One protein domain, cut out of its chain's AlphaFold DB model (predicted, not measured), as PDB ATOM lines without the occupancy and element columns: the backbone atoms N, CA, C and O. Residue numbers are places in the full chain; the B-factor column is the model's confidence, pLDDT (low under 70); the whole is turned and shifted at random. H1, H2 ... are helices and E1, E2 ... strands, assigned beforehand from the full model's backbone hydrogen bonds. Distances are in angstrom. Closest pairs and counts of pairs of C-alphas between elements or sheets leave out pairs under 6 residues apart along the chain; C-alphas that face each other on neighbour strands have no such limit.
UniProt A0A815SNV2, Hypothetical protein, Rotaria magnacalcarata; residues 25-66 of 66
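What this domain is: This is residues 25 to 66 of the 66 residues of the protein "Hypothetical protein" of Rotaria magnacalcarata (UniProt A0A815SNV2). There is little regular structure: the model is a long, loose loop, with the short helix H1 at one end and the short strand E1 at the other. The chain runs from E1 out to H1 and folds back, so that residues 64 to 65 pair with E1, while residues 42 to 48 stick out at the H1 end. The printed part has 42 residues, with E1 and then H1 along the chain; the class is mixed, and the named elements hold 8 residues. It is loose, with a radius of gyration of the C-alphas of 13.0 A, and a rod spanning 37 by 18 by 16 A.

Where its parts are: H1, residues 39 to 43, is 6.7 A long and begins at C-alpha 39 (15.899, 4.052, 27.311). E1, residues 26 to 28, begins at C-alpha 26 (23.374, -23.317, 26.018).

How they stand to each other: In H1, the O i to N i+4 pair is within hydrogen-bond range. H1 and E1 are apart, joined by a short link of 10 residues. E1 pairs with no named strand, but residues 64 to 65 are antiparallel to it.

The domain as a whole: The C-alphas of Glu 25 and Ser 44 are the two farthest apart, 37.9 A; those of Glu 25 and Arg 66, the chain's last residue, are 5.2 A apart. The printed part has no cut. Residues 44 to 66 hold no named element. Mean pLDDT of the printed part is 82.0, with residues 42 and 44 to 47 under 70.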
ATOM      1  N   GLU A  25      21.165 -26.435  23.021       90.56
ATOM      2  CA  GLU A  25      21.996 -26.426  24.227       90.56
ATOM      3  C   GLU A  25      22.684 -25.069  24.435       90.56
ATOM      4  O   GLU A  25      23.315 -24.510  23.539       90.56
ATOM      5  N   ILE A  26      22.627 -24.530  25.658       90.25
ATOM      6  CA  ILE A  26      23.374 -23.317  26.018       90.25
ATOM      7  C   ILE A  26      24.786 -23.703  26.479       90.25
ATOM      8  O   ILE A  26      24.992 -24.062  27.636       90.25
ATOM      9  N   ILE A  27      25.767 -23.552  25.590       90.62
ATOM     10  CA  ILE A  27      27.183 -23.892  25.830       90.62
ATOM     11  C   ILE A  27      28.014 -22.735  26.421       90.62
ATOM     12  O   ILE A  27      29.085 -22.953  26.992       90.62
ATOM     13  N   GLY A  28      27.517 -21.498  26.324       92.25
ATOM     14  CA  GLY A  28      28.129 -20.302  26.906       92.25
ATOM     15  C   GLY A  28      27.089 -19.443  27.617       92.25
ATOM     16  O   GLY A  28      26.352 -18.699  26.974       92.25
ATOM     17  N   GLN A  29      27.032 -19.522  28.948       90.50
ATOM     18  CA  GLN A  29      26.071 -18.755  29.749       90.50
ATOM     19  C   GLN A  29      26.435 -17.260  29.790       90.50
ATOM     20  O   GLN A  29      27.621 -16.931  29.919       90.50
ATOM     21  N   PRO A  30      25.459 -16.339  29.708       90.88
ATOM     22  CA  PRO A  30      25.716 -14.914  29.852       90.88
ATOM     23  C   PRO A  30      26.141 -14.540  31.275       90.88
ATOM     24  O   PRO A  30      25.730 -15.142  32.265       90.88
ATOM     25  N   CYS A  31      26.934 -13.477  31.374       87.31
ATOM     26  CA  CYS A  31      27.357 -12.882  32.630       87.31
ATOM     27  C   CYS A  31      26.169 -12.271  33.381       87.31
ATOM     28  O   CYS A  31      25.563 -11.293  32.925       87.31
ATOM     29  N   TYR A  32      25.919 -12.766  34.594       83.62
ATOM     30  CA  TYR A  32      24.875 -12.248  35.484       83.62
ATOM     31  C   TYR A  32      25.139 -10.815  35.981       83.62
ATOM     32  O   TYR A  32      24.226 -10.144  36.450       83.62
ATOM     33  N   LYS A  33      26.374 -10.307  35.864       84.06
ATOM     34  CA  LYS A  33      26.783  -8.975  36.351       84.06
ATOM     35  C   LYS A  33      26.738  -7.889  35.265       84.06
ATOM     36  O   LYS A  33      27.575  -6.988  35.241       84.06
ATOM     37  N   SER A  34      25.770  -7.957  34.355       82.19
ATOM     38  CA  SER A  34      25.633  -6.983  33.266       82.19
ATOM     39  C   SER A  34      24.814  -5.758  33.699       82.19
ATOM     40  O   SER A  34      23.699  -5.889  34.197       82.19
ATOM     41  N   LYS A  35      25.346  -4.542  33.499       84.50
ATOM     42  CA  LYS A  35      24.644  -3.296  33.859       84.50
ATOM     43  C   LYS A  35      23.498  -3.006  32.886       84.50
ATOM     44  O   LYS A  35      23.741  -2.710  31.714       84.50
ATOM     45  N   LEU A  36      22.269  -3.004  33.397       85.50
ATOM     46  CA  LEU A  36      21.088  -2.556  32.660       85.50
ATOM     47  C   LEU A  36      21.137  -1.039  32.419       85.50
ATOM     48  O   LEU A  36      21.704  -0.284  33.212       85.50
ATOM     49  N   ARG A  37      20.564  -0.590  31.300       82.94
ATOM     50  CA  ARG A  37      20.515   0.825  30.908       82.94
ATOM     51  C   ARG A  37      19.086   1.237  30.601       82.94
ATOM     52  O   ARG A  37      18.345   0.462  29.998       82.94
ATOM     53  N   TYR A  38      18.727   2.461  30.971       84.50
ATOM     54  CA  TYR A  38      17.411   3.004  30.668       84.50
ATOM     55  C   TYR A  38      17.340   3.482  29.220       84.50
ATOM     56  O   TYR A  38      18.342   3.843  28.599       84.50
ATOM     57  N   ARG A  39      16.126   3.531  28.667       83.50
ATOM     58  CA  ARG A  39      15.899   4.052  27.311       83.50
ATOM     59  C   ARG A  39      16.350   5.512  27.170       83.50
ATOM     60  O   ARG A  39      16.864   5.891  26.122       83.50
ATOM     61  N   SER A  40      16.204   6.313  28.223       83.00
ATOM     62  CA  SER A  40      16.690   7.698  28.271       83.00
ATOM     63  C   SER A  40      18.211   7.799  28.095       83.00
ATOM     64  O   SER A  40      18.683   8.727  27.438       83.00
ATOM     65  N   ASP A  41      18.984   6.821  28.584       77.88
ATOM     66  CA  ASP A  41      20.447   6.781  28.427       77.88
ATOM     67  C   ASP A  41      20.876   6.597  26.963       77.88
ATOM     68  O   ASP A  41      21.961   7.030  26.569       77.88
ATOM     69  N   TYR A  42      20.036   5.939  26.156       69.56
ATOM     70  CA  TYR A  42      20.272   5.717  24.729       69.56
ATOM     71  C   TYR A  42      20.054   6.999  23.919       69.56
ATOM     72  O   TYR A  42      20.916   7.382  23.128       69.56
ATOM     73  N   ILE A  43      18.930   7.680  24.160       71.25
ATOM     74  CA  ILE A  43      18.537   8.890  23.423       71.25
ATOM     75  C   ILE A  43      19.471  10.054  23.765       71.25
ATOM     76  O   ILE A  43      19.930  10.762  22.878       71.25
ATOM     77  N   SER A  44      19.800  10.222  25.047       69.12
ATOM     78  CA  SER A  44      20.571  11.376  25.521       69.12
ATOM     79  C   SER A  44      22.062  11.342  25.172       69.12
ATOM     80  O   SER A  44      22.729  12.362  25.336       69.12
ATOM     81  N   LYS A  45      22.625  10.200  24.736       59.69
ATOM     82  CA  LYS A  45      24.090  10.056  24.588       59.69
ATOM     83  C   LYS A  45      24.610   9.422  23.290       59.69
ATOM     84  O   LYS A  45      25.823   9.272  23.199       59.69
ATOM     85  N   ILE A  46      23.780   9.035  22.310       57.97
ATOM     86  CA  ILE A  46      24.218   8.271  21.107       57.97
ATOM     87  C   ILE A  46      25.209   7.156  21.507       57.97
ATOM     88  O   ILE A  46      26.298   6.997  20.957       57.97
ATOM     89  N   LYS A  47      24.888   6.401  22.562       64.69
ATOM     90  CA  LYS A  47      25.728   5.276  22.988       64.69
ATOM     91  C   LYS A  47      25.104   3.993  22.473       64.69
ATOM     92  O   LYS A  47      23.924   3.733  22.704       64.69
ATOM     93  N   ARG A  48      25.904   3.196  21.759       70.38
ATOM     94  CA  ARG A  48      25.526   1.847  21.320       70.38
ATOM     95  C   ARG A  48      25.068   1.012  22.524       70.38
ATOM     96  O   ARG A  48      25.500   1.252  23.656       70.38
ATOM     97  N   ARG A  49      24.191   0.030  22.276       75.56
ATOM     98  CA  ARG A  49      23.808  -0.965  23.290       75.56
ATOM     99  C   ARG A  49      25.072  -1.668  23.802       75.56
ATOM    100  O   ARG A  49      25.981  -1.937  23.020       75.56
ATOM    101  N   GLY A  50      25.134  -1.923  25.108       79.38
ATOM    102  CA  GLY A  50      26.178  -2.784  25.669       79.38
ATOM    103  C   GLY A  50      26.025  -4.212  25.143       79.38
ATOM    104  O   GLY A  50      24.916  -4.622  24.804       79.38
ATOM    105  N   VAL A  51      27.130  -4.951  25.074       86.12
ATOM    106  CA  VAL A  51      27.150  -6.360  24.659       86.12
ATOM    107  C   VAL A  51      27.208  -7.241  25.906       86.12
ATOM    108  O   VAL A  51      27.891  -6.898  26.872       86.12
ATOM    109  N   LEU A  52      26.469  -8.353  25.901       89.44
ATOM    110  CA  LEU A  52      26.575  -9.372  26.945       89.44
ATOM    111  C   LEU A  52      27.816 -10.226  26.688       89.44
ATOM    112  O   LEU A  52      28.032 -10.687  25.571       89.44
ATOM    113  N   HIS A  53      28.601 -10.460  27.731       89.88
ATOM    114  CA  HIS A  53      29.748 -11.367  27.699       89.88
ATOM    115  C   HIS A  53      29.405 -12.679  28.397       89.88
ATOM    116  O   HIS A  53      28.509 -12.697  29.243       89.88
ATOM    117  N   SER A  54      30.103 -13.763  28.062       90.44
ATOM    118  CA  SER A  54      30.038 -15.003  28.845       90.44
ATOM    119  C   SER A  54      31.090 -14.985  29.955       90.44
ATOM    120  O   SER A  54      32.140 -14.363  29.806       90.44
ATOM    121  N   THR A  55      30.797 -15.619  31.092       76.56
ATOM    122  CA  THR A  55      31.724 -15.697  32.243       76.56
ATOM    123  C   THR A  55      32.155 -17.102  32.608       76.56
ATOM    124  O   THR A  55      33.128 -17.257  33.336       76.56
ATOM    125  N   ASN A  56      31.432 -18.121  32.149       72.19
ATOM    126  CA  ASN A  56      31.552 -19.458  32.731       72.19
ATOM    127  C   ASN A  56      32.410 -20.399  31.880       72.19
ATOM    128  O   ASN A  56      32.698 -21.509  32.313       72.19
ATOM    129  N   ASN A  57      32.824 -19.969  30.686       71.69
ATOM    130  CA  ASN A  57      33.631 -20.783  29.794       71.69
ATOM    131  C   ASN A  57      34.716 -19.918  29.133       71.69
ATOM    132  O   ASN A  57      34.376 -19.045  28.335       71.69
ATOM    133  N   PRO A  58      36.011 -20.140  29.433       74.81
ATOM    134  CA  PRO A  58      37.100 -19.338  28.873       74.81
ATOM    135  C   PRO A  58      37.216 -19.465  27.347       74.81
ATOM    136  O   PRO A  58      37.830 -18.612  26.713       74.81
ATOM    137  N   ASN A  59      36.598 -20.488  26.749       81.88
ATOM    138  CA  ASN A  59      36.576 -20.686  25.302       81.88
ATOM    139  C   ASN A  59      35.518 -19.827  24.589       81.88
ATOM    140  O   ASN A  59      35.560 -19.707  23.366       81.88
ATOM    141  N   TYR A  60      34.578 -19.219  25.324       79.69
ATOM    142  CA  TYR A  60      33.507 -18.403  24.752       79.69
ATOM    143  C   TYR A  60      33.543 -16.987  25.328       79.69
ATOM    144  O   TYR A  60      33.241 -16.751  26.493       79.69
ATOM    145  N   GLN A  61      33.866 -16.008  24.482       89.31
ATOM    146  CA  GLN A  61      33.859 -14.590  24.864       89.31
ATOM    147  C   GLN A  61      32.432 -14.015  24.990       89.31
ATOM    148  O   GLN A  61      32.200 -13.026  25.697       89.31
ATOM    149  N   TYR A  62      31.465 -14.640  24.317       92.31
ATOM    150  CA  TYR A  62      30.071 -14.211  24.231       92.31
ATOM    151  C   TYR A  62      29.122 -15.364  24.581       92.31
ATOM    152  O   TYR A  62      29.513 -16.531  24.487       92.31
ATOM    153  N   PRO A  63      27.876 -15.070  24.993       93.06
ATOM    154  CA  PRO A  63      26.873 -16.104  25.203       93.06
ATOM    155  C   PRO A  63      26.677 -16.921  23.924       93.06
ATOM    156  O   PRO A  63      26.557 -16.346  22.844       93.06
ATOM    157  N   THR A  64      26.684 -18.246  24.044       93.00
ATOM    158  CA  THR A  64      26.729 -19.161  22.894       93.00
ATOM    159  C   THR A  64      25.738 -20.307  23.092       93.00
ATOM    160  O   THR A  64      25.588 -20.818  24.204       93.00
ATOM    161  N   ILE A  65      25.063 -20.693  22.010       92.69
ATOM    162  CA  ILE A  65      24.049 -21.749  21.944       92.69
ATOM    163  C   ILE A  65      24.424 -22.666  20.772       92.69
ATOM    164  O   ILE A  65      24.953 -22.169  19.774       92.69
ATOM    165  N   ARG A  66      24.192 -23.968  20.904       87.75
ATOM    166  CA  ARG A  66      24.435 -24.986  19.884       87.75
ATOM    167  C   ARG A  66      23.173 -25.791  19.610       87.75
ATOM    168  O   ARG A  66      22.388 -25.976  20.565       87.75
TER     169      ARG A  66